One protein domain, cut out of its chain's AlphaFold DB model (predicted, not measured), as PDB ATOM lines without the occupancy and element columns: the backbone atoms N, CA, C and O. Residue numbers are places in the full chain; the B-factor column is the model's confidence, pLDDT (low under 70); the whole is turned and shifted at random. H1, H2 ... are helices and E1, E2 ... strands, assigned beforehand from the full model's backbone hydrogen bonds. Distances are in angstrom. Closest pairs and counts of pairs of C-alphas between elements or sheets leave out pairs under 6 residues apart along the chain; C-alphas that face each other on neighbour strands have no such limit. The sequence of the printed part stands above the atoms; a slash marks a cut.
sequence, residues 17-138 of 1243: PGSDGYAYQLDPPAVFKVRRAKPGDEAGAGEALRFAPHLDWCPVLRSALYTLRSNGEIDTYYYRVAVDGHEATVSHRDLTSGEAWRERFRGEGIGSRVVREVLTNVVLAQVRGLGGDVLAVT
ATOM      1  N   PRO A  17     252.707 248.611 262.327       61.88
ATOM      2  CA  PRO A  17     252.717 247.160 262.177       61.88
ATOM      3  C   PRO A  17     253.611 246.768 260.998       61.88
ATOM      4  O   PRO A  17     253.343 247.140 259.856       61.88
ATOM      5  N   GLY A  18     254.692 246.042 261.281       54.16
ATOM      6  CA  GLY A  18     255.626 245.572 260.260       54.16
ATOM      7  C   GLY A  18     255.357 244.131 259.846       54.16
ATOM      8  O   GLY A  18     255.662 243.751 258.730       54.16
ATOM      9  N   SER A  19     254.850 243.277 260.736       63.94
ATOM     10  CA  SER A  19     254.554 241.851 260.478       63.94
ATOM     11  C   SER A  19     253.795 241.268 261.671       63.94
ATOM     12  O   SER A  19     253.801 241.867 262.747       63.94
ATOM     13  N   ASP A  20     253.178 240.091 261.536       68.06
ATOM     14  CA  ASP A  20     252.503 239.438 262.664       68.06
ATOM     15  C   ASP A  20     253.462 239.230 263.849       68.06
ATOM     16  O   ASP A  20     254.456 238.507 263.774       68.06
ATOM     17  N   GLY A  21     253.166 239.905 264.964       74.62
ATOM     18  CA  GLY A  21     253.997 239.881 266.168       74.62
ATOM     19  C   GLY A  21     255.206 240.827 266.157       74.62
ATOM     20  O   GLY A  21     256.015 240.738 267.083       74.62
ATOM     21  N   TYR A  22     255.330 241.740 265.184       81.88
ATOM     22  CA  TYR A  22     256.400 242.745 265.112       81.88
ATOM     23  C   TYR A  22     255.883 244.151 264.753       81.88
ATOM     24  O   TYR A  22     254.969 244.326 263.948       81.88
ATOM     25  N   ALA A  23     256.510 245.169 265.335       80.94
ATOM     26  CA  ALA A  23     256.275 246.582 265.048       80.94
ATOM     27  C   ALA A  23     257.609 247.281 264.771       80.94
ATOM     28  O   ALA A  23     258.654 246.788 265.192       80.94
ATOM     29  N   TYR A  24     257.592 248.417 264.082       84.81
ATOM     30  CA  TYR A  24     258.796 249.212 263.843       84.81
ATOM     31  C   TYR A  24     258.546 250.703 264.070       84.81
ATOM     32  O   TYR A  24     257.405 251.165 264.060       84.81
ATOM     33  N   GLN A  25     259.637 251.429 264.278       82.19
ATOM     34  CA  GLN A  25     259.703 252.881 264.401       82.19
ATOM     35  C   GLN A  25     260.826 253.377 263.487       82.19
ATOM     36  O   GLN A  25     261.821 252.673 263.321       82.19
ATOM     37  N   LEU A  26     260.646 254.540 262.856       76.19
ATOM     38  CA  LEU A  26     261.635 255.125 261.937       76.19
ATOM     39  C   LEU A  26     262.555 256.141 262.619       76.19
ATOM     40  O   LEU A  26     263.678 256.331 262.163       76.19
ATOM     41  N   ASP A  27     262.091 256.770 263.701       74.19
ATOM     42  CA  ASP A  27     262.867 257.749 264.456       74.19
ATOM     43  C   ASP A  27     262.630 257.605 265.977       74.19
ATOM     44  O   ASP A  27     261.521 257.887 266.450       74.19
ATOM     45  N   PRO A  28     263.627 257.123 266.747       76.00
ATOM     46  CA  PRO A  28     264.843 256.474 266.251       76.00
ATOM     47  C   PRO A  28     264.508 255.140 265.543       76.00
ATOM     48  O   PRO A  28     263.543 254.470 265.927       76.00
ATOM     49  N   PRO A  29     265.272 254.738 264.510       80.50
ATOM     50  CA  PRO A  29     264.979 253.537 263.736       80.50
ATOM     51  C   PRO A  29     265.130 252.283 264.599       80.50
ATOM     52  O   PRO A  29     266.203 252.025 265.125       80.50
ATOM     53  N   ALA A  30     264.067 251.494 264.757       83.75
ATOM     54  CA  ALA A  30     264.087 250.276 265.567       83.75
ATOM     55  C   ALA A  30     262.983 249.288 265.164       83.75
ATOM     56  O   ALA A  30     261.927 249.675 264.657       83.75
ATOM     57  N   VAL A  31     263.202 248.000 265.444       85.44
ATOM     58  CA  VAL A  31     262.201 246.930 265.302       85.44
ATOM     59  C   VAL A  31     261.910 246.318 266.668       85.44
ATOM     60  O   VAL A  31     262.818 245.959 267.413       85.44
ATOM     61  N   PHE A  32     260.633 246.124 266.980       84.12
ATOM     62  CA  PHE A  32     260.130 245.597 268.242       84.12
ATOM     63  C   PHE A  32     259.343 244.307 268.026       84.12
ATOM     64  O   PHE A  32     258.559 244.181 267.090       84.12
ATOM     65  N   LYS A  33     259.487 243.353 268.946       82.88
ATOM     66  CA  LYS A  33     258.634 242.167 269.033       82.88
ATOM     67  C   LYS A  33     257.442 242.449 269.943       82.88
ATOM     68  O   LYS A  33     257.620 242.813 271.107       82.88
ATOM     69  N   VAL A  34     256.239 242.231 269.429       78.94
ATOM     70  CA  VAL A  34     254.978 242.429 270.147       78.94
ATOM     71  C   VAL A  34     254.625 241.152 270.907       78.94
ATOM     72  O   VAL A  34     254.550 240.065 270.334       78.94
ATOM     73  N   ARG A  35     254.412 241.257 272.219       73.31
ATOM     74  CA  ARG A  35     253.959 240.156 273.080       73.31
ATOM     75  C   ARG A  35     252.657 240.543 273.770       73.31
ATOM     76  O   ARG A  35     252.560 241.626 274.341       73.31
ATOM     77  N   ARG A  36     251.680 239.632 273.790       61.56
ATOM     78  CA  ARG A  36     250.515 239.765 274.677       61.56
ATOM     79  C   ARG A  36     250.978 239.576 276.121       61.56
ATOM     80  O   ARG A  36     251.659 238.591 276.419       61.56
ATOM     81  N   ALA A  37     250.661 240.522 277.005       54.41
ATOM     82  CA  ALA A  37     250.904 240.341 278.430       54.41
ATOM     83  C   ALA A  37     250.089 239.138 278.942       54.41
ATOM     84  O   ALA A  37     248.925 238.971 278.578       54.41
ATOM     85  N   LYS A  38     250.700 238.279 279.769       48.03
ATOM     86  CA  LYS A  38     249.948 237.242 280.487       48.03
ATOM     87  C   LYS A  38     249.018 237.933 281.498       48.03
ATOM     88  O   LYS A  38     249.488 238.848 282.176       48.03
ATOM     89  N   PRO A  39     247.753 237.503 281.637       43.88
ATOM     90  CA  PRO A  39     246.878 238.009 282.686       43.88
ATOM     91  C   PRO A  39     247.438 237.533 284.031       43.88
ATOM     92  O   PRO A  39     247.416 236.338 284.319       43.88
ATOM     93  N   GLY A  40     248.022 238.437 284.818       46.91
ATOM     94  CA  GLY A  40     248.609 238.067 286.108       46.91
ATOM     95  C   GLY A  40     249.394 239.159 286.830       46.91
ATOM     96  O   GLY A  40     249.392 239.153 288.055       46.91
ATOM     97  N   ASP A  41     249.980 240.123 286.116       45.53
ATOM     98  CA  ASP A  41     250.707 241.228 286.752       45.53
ATOM     99  C   ASP A  41     249.919 242.535 286.601       45.53
ATOM    100  O   ASP A  41     249.855 243.114 285.519       45.53
ATOM    101  N   GLU A  42     249.340 242.951 287.727       42.69
ATOM    102  CA  GLU A  42     248.567 244.169 287.997       42.69
ATOM    103  C   GLU A  42     247.127 244.219 287.459       42.69
ATOM    104  O   GLU A  42     246.822 244.185 286.268       42.69
ATOM    105  N   ALA A  43     246.208 244.286 288.423       43.84
ATOM    106  CA  ALA A  43     244.777 244.361 288.227       43.84
ATOM    107  C   ALA A  43     244.379 245.691 287.570       43.84
ATOM    108  O   ALA A  43     244.621 246.758 288.126       43.84
ATOM    109  N   GLY A  44     243.675 245.605 286.439       44.50
ATOM    110  CA  GLY A  44     242.825 246.692 285.953       44.50
ATOM    111  C   GLY A  44     243.379 247.539 284.807       44.50
ATOM    112  O   GLY A  44     243.410 248.757 284.918       44.50
ATOM    113  N   ALA A  45     243.730 246.930 283.674       40.44
ATOM    114  CA  ALA A  45     243.713 247.593 282.366       40.44
ATOM    115  C   ALA A  45     243.564 246.523 281.270       40.44
ATOM    116  O   ALA A  45     244.065 245.411 281.435       40.44
ATOM    117  N   GLY A  46     242.831 246.822 280.191       46.06
ATOM    118  CA  GLY A  46     242.612 245.900 279.065       46.06
ATOM    119  C   GLY A  46     243.917 245.360 278.462       46.06
ATOM    120  O   GLY A  46     244.978 245.907 278.733       46.06
ATOM    121  N   GLU A  47     243.827 244.281 277.671       46.62
ATOM    122  CA  GLU A  47     244.954 243.552 277.053       46.62
ATOM    123  C   GLU A  47     246.124 244.465 276.625       46.62
ATOM    124  O   GLU A  47     246.169 244.980 275.508       46.62
ATOM    125  N   ALA A  48     247.098 244.672 277.515       58.69
ATOM    126  CA  ALA A  48     248.227 245.548 277.238       58.69
ATOM    127  C   ALA A  48     249.258 244.795 276.382       58.69
ATOM    128  O   ALA A  48     249.832 243.781 276.801       58.69
ATOM    129  N   LEU A  49     249.499 245.283 275.165       61.91
ATOM    130  CA  LEU A  49     250.575 244.798 274.302       61.91
ATOM    131  C   LEU A  49     251.924 245.287 274.851       61.91
ATOM    132  O   LEU A  49     252.106 246.474 275.107       61.91
ATOM    133  N   ARG A  50     252.881 244.372 275.036       69.31
ATOM    134  CA  ARG A  50     254.266 244.698 275.410       69.31
ATOM    135  C   ARG A  50     255.157 244.664 274.170       69.31
ATOM    136  O   ARG A  50     255.164 243.667 273.450       69.31
ATOM    137  N   PHE A  51     255.949 245.712 273.969       72.81
ATOM    138  CA  PHE A  51     256.902 245.840 272.866       72.81
ATOM    139  C   PHE A  51     258.321 245.639 273.404       72.81
ATOM    140  O   PHE A  51     258.787 246.401 274.246       72.81
ATOM    141  N   ALA A  52     258.994 244.577 272.964       76.50
ATOM    142  CA  ALA A  52     260.376 244.294 273.340       76.50
ATOM    143  C   ALA A  52     261.309 244.669 272.176       76.50
ATOM    144  O   ALA A  52     261.075 244.160 271.079       76.50
ATOM    145  N   PRO A  53     262.350 245.499 272.379       78.44
ATOM    146  CA  PRO A  53     263.330 245.801 271.336       78.44
ATOM    147  C   PRO A  53     263.911 244.509 270.752       78.44
ATOM    148  O   PRO A  53     264.319 243.615 271.499       78.44
ATOM    149  N   HIS A  54     263.882 244.389 269.428       84.12
ATOM    150  CA  HIS A  54     264.411 243.244 268.692       84.12
ATOM    151  C   HIS A  54     265.621 243.628 267.843       84.12
ATOM    152  O   HIS A  54     266.607 242.900 267.870       84.12
ATOM    153  N   LEU A  55     265.547 244.768 267.152       85.75
ATOM    154  CA  LEU A  55     266.667 245.434 266.490       85.75
ATOM    155  C   LEU A  55     266.663 246.910 266.887       85.75
ATOM    156  O   LEU A  55     265.596 247.511 267.024       85.75
ATOM    157  N   ASP A  56     267.848 247.480 267.055       85.38
ATOM    158  CA  ASP A  56     268.096 248.905 267.297       85.38
ATOM    159  C   ASP A  56     268.283 249.709 266.000       85.38
ATOM    160  O   ASP A  56     268.679 250.870 266.044       85.38
ATOM    161  N   TRP A  57     267.983 249.082 264.862       86.31
ATOM    162  CA  TRP A  57     267.954 249.676 263.535       86.31
ATOM    163  C   TRP A  57     266.783 249.094 262.732       86.31
ATOM    164  O   TRP A  57     266.258 248.015 263.030       86.31
ATOM    165  N   CYS A  58     266.361 249.803 261.689       87.56
ATOM    166  CA  CYS A  58     265.425 249.304 260.687       87.56
ATOM    167  C   CYS A  58     265.757 249.923 259.314       87.56
ATOM    168  O   CYS A  58     266.367 250.993 259.254       87.56
ATOM    169  N   PRO A  59     265.421 249.253 258.198       89.81
ATOM    170  CA  PRO A  59     265.648 249.791 256.867       89.81
ATOM    171  C   PRO A  59     264.758 251.004 256.633       89.81
ATOM    172  O   PRO A  59     263.573 250.981 256.965       89.81
ATOM    173  N   VAL A  60     265.316 252.027 255.997       88.75
ATOM    174  CA  VAL A  60     264.602 253.235 255.585       88.75
ATOM    175  C   VAL A  60     264.453 253.209 254.072       88.75
ATOM    176  O   VAL A  60     265.441 253.172 253.338       88.75
ATOM    177  N   LEU A  61     263.217 253.220 253.590       88.75
ATOM    178  CA  LEU A  61     262.929 253.332 252.169       88.75
ATOM    179  C   LEU A  61     263.087 254.798 251.737       88.75
ATOM    180  O   LEU A  61     262.461 255.690 252.302       88.75
ATOM    181  N   ARG A  62     263.934 255.045 250.734       88.00
ATOM    182  CA  ARG A  62     264.175 256.378 250.160       88.00
ATOM    183  C   ARG A  62     263.252 256.674 248.991       88.00
ATOM    184  O   ARG A  62     262.668 257.748 248.932       88.00
ATOM    185  N   SER A  63     263.122 255.715 248.084       85.69
ATOM    186  CA  SER A  63     262.241 255.802 246.928       85.69
ATOM    187  C   SER A  63     261.768 254.411 246.516       85.69
ATOM    188  O   SER A  63     262.480 253.413 246.683       85.69
ATOM    189  N   ALA A  64     260.548 254.354 245.992       88.06
ATOM    190  CA  ALA A  64     260.009 253.204 245.287       88.06
ATOM    191  C   ALA A  64     260.018 253.539 243.797       88.06
ATOM    192  O   ALA A  64     259.586 254.620 243.400       88.06
ATOM    193  N   LEU A  65     260.570 252.639 242.993       89.31
ATOM    194  CA  LEU A  65     260.731 252.819 241.560       89.31
ATOM    195  C   LEU A  65     260.001 251.705 240.812       89.31
ATOM    196  O   LEU A  65     259.861 250.596 241.333       89.31
ATOM    197  N   TYR A  66     259.611 251.951 239.568       88.25
ATOM    198  CA  TYR A  66     259.054 250.922 238.694       88.25
ATOM    199  C   TYR A  66     259.577 251.060 237.269       88.25
ATOM    200  O   TYR A  66     259.702 252.162 236.752       88.25
ATOM    201  N   THR A  67     259.869 249.945 236.610       84.94
ATOM    202  CA  THR A  67     260.185 249.926 235.177       84.94
ATOM    203  C   THR A  67     258.941 249.597 234.364       84.94
ATOM    204  O   THR A  67     258.042 248.899 234.839       84.94
ATOM    205  N   LEU A  68     258.894 250.070 233.119       77.62
ATOM    206  CA  LEU A  68     257.844 249.735 232.158       77.62
ATOM    207  C   LEU A  68     258.358 248.754 231.102       77.62
ATOM    208  O   LEU A  68     259.516 248.799 230.687       77.62
ATOM    209  N   ARG A  69     257.469 247.881 230.636       68.19
ATOM    210  CA  ARG A  69     257.647 247.091 229.417       68.19
ATOM    211  C   ARG A  69     257.390 247.953 228.186       68.19
ATOM    212  O   ARG A  69     256.760 249.003 228.255       68.19
ATOM    213  N   SER A  70     257.777 247.442 227.019       58.03
ATOM    214  CA  SER A  70     257.513 248.094 225.729       58.03
ATOM    215  C   SER A  70     256.023 248.288 225.410       58.03
ATOM    216  O   SER A  70     255.696 249.099 224.555       58.03
ATOM    217  N   ASN A  71     255.121 247.544 226.060       62.06
ATOM    218  CA  ASN A  71     253.667 247.707 225.939       62.06
ATOM    219  C   ASN A  71     253.078 248.702 226.961       62.06
ATOM    220  O   ASN A  71     251.859 248.831 227.031       62.06
ATOM    221  N   GLY A  72     253.913 249.371 227.766       63.81
ATOM    222  CA  GLY A  72     253.487 250.335 228.782       63.81
ATOM    223  C   GLY A  72     253.009 249.720 230.103       63.81
ATOM    224  O   GLY A  72     252.628 250.463 231.003       63.81
ATOM    225  N   GLU A  73     253.036 248.392 230.260       74.00
ATOM    226  CA  GLU A  73     252.741 247.740 231.542       74.00
ATOM    227  C   GLU A  73     253.937 247.823 232.497       74.00
ATOM    228  O   GLU A  73     255.090 247.801 232.065       74.00
ATOM    229  N   ILE A  74     253.675 247.847 233.806       78.50
ATOM    230  CA  ILE A  74     254.734 247.764 234.819       78.50
ATOM    231  C   ILE A  74     255.430 246.405 234.708       78.50
ATOM    232  O   ILE A  74     254.795 245.354 234.800       78.50
ATOM    233  N   ASP A  75     256.748 246.430 234.522       79.38
ATOM    234  CA  ASP A  75     257.562 245.224 234.458       79.38
ATOM    235  C   ASP A  75     258.020 244.774 235.846       79.38
ATOM    236  O   ASP A  75     257.739 243.650 236.269       79.38
ATOM    237  N   THR A  76     258.742 245.649 236.551       82.88
ATOM    238  CA  THR A  76     259.418 245.322 237.808       82.88
ATOM    239  C   THR A  76     259.435 246.534 238.737       82.88
ATOM    240  O   THR A  76     259.709 247.649 238.307       82.88
ATOM    241  N   TYR A  77     259.201 246.307 240.031       87.06
ATOM    242  CA  TYR A  77     259.420 247.311 241.075       87.06
ATOM    243  C   TYR A  77     260.836 247.221 241.644       87.06
ATOM    244  O   TYR A  77     261.355 246.122 241.867       87.06
ATOM    245  N   TYR A  78     261.427 248.371 241.948       88.75
ATOM    246  CA  TYR A  78     262.687 248.506 242.664       88.75
ATOM    247  C   TYR A  78     262.498 249.387 243.899       88.75
ATOM    248  O   TYR A  78     261.628 250.249 243.948       88.75
ATOM    249  N   TYR A  79     263.333 249.175 244.907       89.00
ATOM    250  CA  TYR A  79     263.298 249.909 246.162       89.00
ATOM    251  C   TYR A  79     264.695 250.406 246.483       89.00
ATOM    252  O   TYR A  79     265.631 249.609 246.553       89.00
ATOM    253  N   ARG A  80     264.850 251.709 246.701       89.19
ATOM    254  CA  ARG A  80     266.098 252.281 247.201       89.19
ATOM    255  C   ARG A  80     266.047 252.261 248.716       89.19
ATOM    256  O   ARG A  80     265.343 253.054 249.338       89.19
ATOM    257  N   VAL A  81     266.735 251.292 249.303       89.88
ATOM    258  CA  VAL A  81     266.685 251.017 250.739       89.88
ATOM    259  C   VAL A  81     268.007 251.432 251.367       89.88
ATOM    260  O   VAL A  81     269.074 251.039 250.894       89.88
ATOM    261  N   ALA A  82     267.927 252.219 252.437       88.69
ATOM    262  CA  ALA A  82     269.056 252.627 253.255       88.69
ATOM    263  C   ALA A  82     269.062 251.857 254.585       88.69
ATOM    264  O   ALA A  82     268.042 251.761 255.266       88.69
ATOM    265  N   VAL A  83     270.221 251.327 254.963       86.56
ATOM    266  CA  VAL A  83     270.482 250.632 256.230       86.56
ATOM    267  C   VAL A  83     271.803 251.160 256.779       86.56
ATOM    268  O   VAL A  83     272.814 251.066 256.090       86.56
ATOM    269  N   ASP A  84     271.810 251.737 257.982       76.44
ATOM    270  CA  ASP A  84     273.018 252.240 258.664       76.44
ATOM    271  C   ASP A  84     273.930 253.132 257.792       76.44
ATOM    272  O   ASP A  84     275.156 253.051 257.833       76.44
ATOM    273  N   GLY A  85     273.329 253.987 256.958       72.38
ATOM    274  CA  GLY A  85     274.057 254.877 256.043       72.38
ATOM    275  C   GLY A  85     274.539 254.222 254.741       72.38
ATOM    276  O   GLY A  85     275.070 254.920 253.881       72.38
ATOM    277  N   HIS A  86     274.318 252.919 254.553       80.12
ATOM    278  CA  HIS A  86     274.518 252.222 253.285       80.12
ATOM    279  C   HIS A  86     273.216 252.143 252.496       80.12
ATOM    280  O   HIS A  86     272.209 251.643 252.990       80.12
ATOM    281  N   GLU A  87     273.246 252.595 251.250       86.31
ATOM    282  CA  GLU A  87     272.084 252.619 250.370       86.31
ATOM    283  C   GLU A  87     272.267 251.658 249.197       86.31
ATOM    284  O   GLU A  87     273.351 251.567 248.619       86.31
ATOM    285  N   ALA A  88     271.209 250.929 248.844       83.75
ATOM    286  CA  ALA A  88     271.190 250.108 247.644       83.75
ATOM    287  C   ALA A  88     269.805 250.101 246.995       83.75
ATOM    288  O   ALA A  88     268.781 249.983 247.672       83.75
ATOM    289  N   THR A  89     269.782 250.150 245.663       86.19
ATOM    290  CA  THR A  89     268.590 249.838 244.870       86.19
ATOM    291  C   THR A  89     268.432 248.322 244.799       86.19
ATOM    292  O   THR A  89     269.379 247.621 244.449       86.19
ATOM    293  N   VAL A  90     267.265 247.790 245.152       87.25
ATOM    294  CA  VAL A  90     266.981 246.347 245.172       87.25
ATOM    295  C   VAL A  90     265.675 246.050 244.455       87.25
ATOM    296  O   VAL A  90     264.689 246.753 244.649       87.25
ATOM    297  N   SER A  91     265.646 245.009 243.622       86.38
ATOM    298  CA  SER A  91     264.406 244.612 242.953       86.38
ATOM    299  C   SER A  91     263.410 244.034 243.964       86.38
ATOM    300  O   SER A  91     263.794 243.453 244.985       86.38
ATOM    301  N   HIS A  92     262.115 244.124 243.668       86.50
ATOM    302  CA  HIS A  92     261.068 243.529 244.498       86.50
ATOM    303  C   HIS A  92     261.266 242.026 244.699       86.50
ATOM    304  O   HIS A  92     261.028 241.490 245.783       86.50
ATOM    305  N   ARG A  93     261.775 241.339 243.676       82.75
ATOM    306  CA  ARG A  93     262.098 239.916 243.743       82.75
ATOM    307  C   ARG A  93     263.252 239.622 244.705       82.75
ATOM    308  O   ARG A  93     263.171 238.673 245.486       82.75
ATOM    309  N   ASP A  94     264.318 240.414 244.672       83.12
ATOM    310  CA  ASP A  94     265.485 240.196 245.540       83.12
ATOM    311  C   ASP A  94     265.166 240.556 246.993       83.12
ATOM    312  O   ASP A  94     265.652 239.908 247.928       83.12
ATOM    313  N   LEU A  95     264.301 241.558 247.182       84.44
ATOM    314  CA  LEU A  95     263.778 241.957 248.483       84.44
ATOM    315  C   LEU A  95     262.889 240.854 249.090       84.44
ATOM    316  O   LEU A  95     263.078 240.476 250.246       84.44
ATOM    317  N   THR A  96     261.957 240.287 248.316       80.88
ATOM    318  CA  THR A  96     261.037 239.229 248.788       80.88
ATOM    319  C   THR A  96     261.706 237.867 248.965       80.88
ATOM    320  O   THR A  96     261.396 237.147 249.911       80.88
ATOM    321  N   SER A  97     262.681 237.516 248.122       77.75
ATOM    322  CA  SER A  97     263.488 236.293 248.286       77.75
ATOM    323  C   SER A  97     264.518 236.383 249.426       77.75
ATOM    324  O   SER A  97     265.142 235.382 249.804       77.75
ATOM    325  N   GLY A  98     264.723 237.585 249.974       77.56
ATOM    326  CA  GLY A  98     265.697 237.878 251.019       77.56
ATOM    327  C   GLY A  98     267.155 237.729 250.572       77.56
ATOM    328  O   GLY A  98     268.033 237.500 251.412       77.56
ATOM    329  N   GLU A  99     267.413 237.786 249.264       77.19
ATOM    330  CA  GLU A  99     268.744 237.804 248.646       77.19
ATOM    331  C   GLU A  99     269.399 239.181 248.809       77.19
ATOM    332  O   GLU A  99     270.547 239.254 249.244       77.19
ATOM    333  N   ALA A 100     268.618 240.259 248.658       81.50
ATOM    334  CA  ALA A 100     269.044 241.637 248.924       81.50
ATOM    335  C   ALA A 100     269.711 241.794 250.302       81.50
ATOM    336  O   ALA A 100     270.804 242.350 250.423       81.50
ATOM    337  N   TRP A 101     269.096 241.223 251.340       84.00
ATOM    338  CA  TRP A 101     269.616 241.267 252.705       84.00
ATOM    339  C   TRP A 101     270.914 240.469 252.895       84.00
ATOM    340  O   TRP A 101     271.707 240.798 253.768       84.00
ATOM    341  N   ARG A 102     271.153 239.419 252.098       76.12
ATOM    342  CA  ARG A 102     272.368 238.590 252.202       76.12
ATOM    343  C   ARG A 102     273.556 239.193 251.464       76.12
ATOM    344  O   ARG A 102     274.692 239.020 251.902       76.12
ATOM    345  N   GLU A 103     273.290 239.844 250.339       76.94
ATOM    346  CA  GLU A 103     274.329 240.268 249.403       76.94
ATOM    347  C   GLU A 103     274.648 241.759 249.489       76.94
ATOM    348  O   GLU A 103     275.813 242.129 249.338       76.94
ATOM    349  N   ARG A 104     273.642 242.610 249.742       75.56
ATOM    350  CA  ARG A 104     273.780 244.071 249.616       75.56
ATOM    351  C   ARG A 104     273.824 244.820 250.943       75.56
ATOM    352  O   ARG A 104     274.474 245.856 251.013       75.56
ATOM    353  N   PHE A 105     273.209 244.288 252.000       82.00
ATOM    354  CA  PHE A 105     273.182 244.926 253.320       82.00
ATOM    355  C   PHE A 105     273.986 244.145 254.368       82.00
ATOM    356  O   PHE A 105     274.172 242.930 254.275       82.00
ATOM    357  N   ARG A 106     274.487 244.857 255.382       71.50
ATOM    358  CA  ARG A 106     275.219 244.310 256.534       71.50
ATOM    359  C   ARG A 106     274.576 244.894 257.791       71.50
ATOM    360  O   ARG A 106     274.552 246.105 257.926       71.50
ATOM    361  N   GLY A 107     274.064 244.048 258.678       69.69
ATOM    362  CA  GLY A 107     273.398 244.479 259.906       69.69
ATOM    363  C   GLY A 107     273.186 243.308 260.860       69.69
ATOM    364  O   GLY A 107     273.138 242.144 260.438       69.69
ATOM    365  N   GLU A 108     273.101 243.602 262.154       69.62
ATOM    366  CA  GLU A 108     272.884 242.591 263.190       69.62
ATOM    367  C   GLU A 108     271.506 241.924 263.017       69.62
ATOM    368  O   GLU A 108     270.521 242.576 262.692       69.62
ATOM    369  N   GLY A 109     271.423 240.598 263.168       71.31
ATOM    370  CA  GLY A 109     270.159 239.850 263.061       71.31
ATOM    371  C   GLY A 109     269.720 239.432 261.644       71.31
ATOM    372  O   GLY A 109     268.891 238.527 261.524       71.31
ATOM    373  N   ILE A 110     270.322 239.970 260.571       77.38
ATOM    374  CA  ILE A 110     269.961 239.661 259.163       77.38
ATOM    375  C   ILE A 110     270.115 238.166 258.795       77.38
ATOM    376  O   ILE A 110     269.467 237.668 257.872       77.38
ATOM    377  N   GLY A 111     270.933 237.404 259.528       67.44
ATOM    378  CA  GLY A 111     271.094 235.960 259.307       67.44
ATOM    379  C   GLY A 111     269.800 235.150 259.487       67.44
ATOM    380  O   GLY A 111     269.636 234.100 258.865       67.44
ATOM    381  N   SER A 112     268.846 235.651 260.280       78.75
ATOM    382  CA  SER A 112     267.561 234.986 260.511       78.75
ATOM    383  C   SER A 112     266.591 235.216 259.351       78.75
ATOM    384  O   SER A 112     266.366 236.344 258.911       78.75
ATOM    385  N   ARG A 113     265.959 234.140 258.863       78.88
ATOM    386  CA  ARG A 113     264.881 234.232 257.865       78.88
ATOM    387  C   ARG A 113     263.717 235.092 258.366       78.88
ATOM    388  O   ARG A 113     263.257 235.953 257.629       78.88
ATOM    389  N   VAL A 114     263.302 234.890 259.618       80.25
ATOM    390  CA  VAL A 114     262.191 235.633 260.237       80.25
ATOM    391  C   VAL A 114     262.506 237.122 260.287       80.25
ATOM    392  O   VAL A 114     261.661 237.937 259.945       80.25
ATOM    393  N   VAL A 115     263.739 237.486 260.651       81.38
ATOM    394  CA  VAL A 115     264.162 238.891 260.651       81.38
ATOM    395  C   VAL A 115     264.099 239.459 259.238       81.38
ATOM    396  O   VAL A 115     263.502 240.507 259.049       81.38
ATOM    397  N   ARG A 116     264.621 238.759 258.224       86.31
ATOM    398  CA  ARG A 116     264.561 239.226 256.826       86.31
ATOM    399  C   ARG A 116     263.133 239.438 256.324       86.31
ATOM    400  O   ARG A 116     262.891 240.433 255.655       86.31
ATOM    401  N   GLU A 117     262.201 238.555 256.668       83.69
ATOM    402  CA  GLU A 117     260.777 238.728 256.344       83.69
ATOM    403  C   GLU A 117     260.194 239.976 257.029       83.69
ATOM    404  O   GLU A 117     259.504 240.765 256.383       83.69
ATOM    405  N   VAL A 118     260.538 240.212 258.303       84.75
ATOM    406  CA  VAL A 118     260.157 241.438 259.026       84.75
ATOM    407  C   VAL A 118     260.723 242.677 258.329       84.75
ATOM    408  O   VAL A 118     259.967 243.596 258.032       84.75
ATOM    409  N   LEU A 119     262.020 242.696 258.004       88.12
ATOM    410  CA  LEU A 119     262.674 243.822 257.327       88.12
ATOM    411  C   LEU A 119     262.074 244.093 255.938       88.12
ATOM    412  O   LEU A 119     261.844 245.248 255.585       88.12
ATOM    413  N   THR A 120     261.769 243.048 255.164       88.75
ATOM    414  CA  THR A 120     261.080 243.174 253.871       88.75
ATOM    415  C   THR A 120     259.711 243.820 254.040       88.75
ATOM    416  O   THR A 120     259.383 244.759 253.318       88.75
ATOM    417  N   ASN A 121     258.920 243.378 255.016       85.38
ATOM    418  CA  ASN A 121     257.604 243.960 255.247       85.38
ATOM    419  C   ASN A 121     257.679 245.394 255.793       85.38
ATOM    420  O   ASN A 121     256.823 246.206 255.459       85.38
ATOM    421  N   VAL A 122     258.716 245.737 256.567       87.06
ATOM    422  CA  VAL A 122     259.003 247.122 256.981       87.06
ATOM    423  C   VAL A 122     259.234 248.014 255.757       87.06
ATOM    424  O   VAL A 122     258.656 249.097 255.683       87.06
ATOM    425  N   VAL A 123     260.012 247.555 254.769       88.62
ATOM    426  CA  VAL A 123     260.215 248.281 253.502       88.62
ATOM    427  C   VAL A 123     258.895 248.428 252.738       88.62
ATOM    428  O   VAL A 123     258.535 249.535 252.349       88.62
ATOM    429  N   LEU A 124     258.131 247.343 252.569       86.81
ATOM    430  CA  LEU A 124     256.850 247.370 251.848       86.81
ATOM    431  C   LEU A 124     255.784 248.231 252.549       86.81
ATOM    432  O   LEU A 124     254.952 248.845 251.884       86.81
ATOM    433  N   ALA A 125     255.807 248.307 253.880       82.88
ATOM    434  CA  ALA A 125     254.920 249.177 254.646       82.88
ATOM    435  C   ALA A 125     255.250 250.662 254.427       82.88
ATOM    436  O   ALA A 125     254.330 251.473 254.319       82.88
ATOM    437  N   GLN A 126     256.537 251.006 254.303       85.88
ATOM    438  CA  GLN A 126     256.984 252.377 254.033       85.88
ATOM    439  C   GLN A 126     256.601 252.879 252.637       85.88
ATOM    440  O   GLN A 126     256.403 254.080 252.480       85.88
ATOM    441  N   VAL A 127     256.412 251.990 251.650       82.69
ATOM    442  CA  VAL A 127     255.962 252.372 250.293       82.69
ATOM    443  C   VAL A 127     254.662 253.181 250.347       82.69
ATOM    444  O   VAL A 127     254.531 254.181 249.654       82.69
ATOM    445  N   ARG A 128     253.723 252.820 251.236       72.62
ATOM    446  CA  ARG A 128     252.434 253.527 251.387       72.62
ATOM    447  C   ARG A 128     252.575 254.967 251.892       72.62
ATOM    448  O   ARG A 128     251.625 255.734 251.774       72.62
ATOM    449  N   GLY A 129     253.708 255.297 252.513       68.81
ATOM    450  CA  GLY A 129     254.017 256.631 253.023       68.81
ATOM    451  C   GLY A 129     254.786 257.509 252.034       68.81
ATOM    452  O   GLY A 129     254.931 258.702 252.292       68.81
ATOM    453  N   LEU A 130     255.273 256.951 250.920       74.50
ATOM    454  CA  LEU A 130     255.903 257.719 249.849       74.50
ATOM    455  C   LEU A 130     254.828 258.326 248.940       74.50
ATOM    456  O   LEU A 130     253.815 257.694 248.650       74.50
ATOM    457  N   GLY A 131     255.055 259.556 248.476       63.25
ATOM    458  CA  GLY A 131     254.121 260.331 247.646       63.25
ATOM    459  C   GLY A 131     253.913 259.821 246.212       63.25
ATOM    460  O   GLY A 131     253.554 260.622 245.356       63.25
ATOM    461  N   GLY A 132     254.145 258.530 245.948       70.88
ATOM    462  CA  GLY A 132     254.060 257.885 244.634       70.88
ATOM    463  C   GLY A 132     255.331 257.114 244.259       70.88
ATOM    464  O   GLY A 132     256.403 257.363 244.813       70.88
ATOM    465  N   ASP A 133     255.198 256.176 243.317       80.81
ATOM    466  CA  ASP A 133     256.328 255.451 242.728       80.81
ATOM    467  C   ASP A 133     256.939 256.275 241.579       80.81
ATOM    468  O   ASP A 133     256.219 256.944 240.837       80.81
ATOM    469  N   VAL A 134     258.262 256.220 241.410       86.44
ATOM    470  CA  VAL A 134     259.002 256.959 240.372       86.44
ATOM    471  C   VAL A 134     259.325 256.036 239.196       86.44
ATOM    472  O   VAL A 134     259.739 254.890 239.391       86.44
ATOM    473  N   LEU A 135     259.171 256.515 237.961       85.69
ATOM    474  CA  LEU A 135     259.547 255.740 236.781       85.69
ATOM    475  C   LEU A 135     261.066 255.501 236.765       85.69
ATOM    476  O   LEU A 135     261.865 256.423 236.916       85.69
ATOM    477  N   ALA A 136     261.465 254.253 236.551       88.19
ATOM    478  CA  ALA A 136     262.846 253.835 236.392       88.19
ATOM    479  C   ALA A 136     263.107 253.271 234.994       88.19
ATOM    480  O   ALA A 136     262.273 252.576 234.410       88.19
ATOM    481  N   VAL A 137     264.313 253.512 234.488       87.06
ATOM    482  CA  VAL A 137     264.831 252.944 233.241       87.06
ATOM    483  C   VAL A 137     266.141 252.197 233.499       87.06
ATOM    484  O   VAL A 137     266.884 252.513 234.422       87.06
ATOM    485  N   THR A 138     266.437 251.175 232.699       86.25
ATOM    486  CA  THR A 138     267.622 250.304 232.871       86.25
ATOM    487  C   THR A 138     268.775 250.639 231.923       86.25
ATOM    488  O   THR A 138     269.847 250.041 232.006       86.25
TER     489      THR A 138
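This is residues 17 to 138 of the 1243 residues of an uncharacterized protein of Actinomadura macrotermitis (UniProt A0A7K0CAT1). Two small, strongly twisted sheets stand one after the other along a rod, and the one long helix, H3, crosses near the middle and packs on one face of each. One sheet is E7 E6 E5 E8, with the short helix H1 on the same face as H3 and H2 grazing it; the other is E1 E2 E3 E4, whose E3 and E4 hairpin reaches toward one end of the rod, where residues 40 to 46 of its loop stick out. The printed part has 122 residues, with eight named strands and three named helices in the order E1 E2 E3 E4 E5 E6 E7 H1 H2 H3 E8, a mixed class of helices and strands. The sheet E7 E6 E5 E8 is mixed, and E1 E2 E3 E4 is antiparallel throughout. The whole is loose, with a radius of gyration of the C-alphas of 17.1 A and spans of 64 by 27 by 23 A.

Start with E5, residues 60 to 68: find C-alpha 60 at (264.602, 253.235, 255.585), from which the strand runs 24.6 A. E6, residues 74 to 83, comes back over 26.7 A, and E7, residues 86 to 91, runs 16.3 A. E8, residues 134 to 137, completes this sheet. H1 is residues 92 to 96 and H2 residues 100 to 103. H3, residues 113 to 127, runs 21.6 A to C-alpha 127 at (255.962, 252.372, 250.293). Go back to C-alpha 17 at (252.717, 247.160, 262.177) for E1, residues 17 to 19. E2 is residues 22 to 26, E3, residues 29 to 36, runs 22.8 A, and E4, residues 49 to 55, runs 17.9 A.

Look first at E5, E6 and E7, a meander, each strand the antiparallel neighbour of the one before. N 65 and O 78, 2.8 A apart, are within hydrogen-bond range between E5 and E6, as are N 81 and O 88, 2.9 A, between E6 and E7. E8 is the parallel neighbour of E5, with N 136 and O 66 at 2.7 A. H3 is on this sheet at a height of 11.3 A, over E6 and E5, and runs across the strands, at 73 degrees to E5 on the local plane; the closest C-alphas of H3 and E5, Val 123 and Leu 61, are 5.9 A apart. H1 is on the same face as H3, at a height of 6.1 A. H1 and H3 only just touch, with 3 pairs of C-alphas within 8 A, made by residues 117 to 120 of H3 alone; the closest are Leu 95 and Thr 120, 6.1 A. H2 only grazes the sheet, with residues 100 to 101. Now turn to the meander E1 E2 E3 E4: N 22 and O 19 are 2.9 A apart, N 32 and O 23 2.7 A, and N 33 and O 52 2.8 A. H3 is on this sheet too, at a height of 8.2 A, over E2 and slantwise to the strands, at 48 degrees to E2 on the local plane. Its closest C-alpha pair with E1 is Val 122 and Gly 18, 5.0 A. With each sheet H3 makes two layers, a helix on one face of a sheet. E4 and E5 are apart. In H1 and H3 every O i to N i+4 pair is within hydrogen-bond range; H2 is too short for such a pair.

The two C-alphas farthest apart, those of Ala 43 and Ser 70, are 63.9 A from each other. The printed part has no cut. The link from E3 to E4, 12 residues, is long. The mean pLDDT of the printed part is 76.6, and 28 residues are under 70, among them residues 17 to 20, 36 to 50 and 69 to 72.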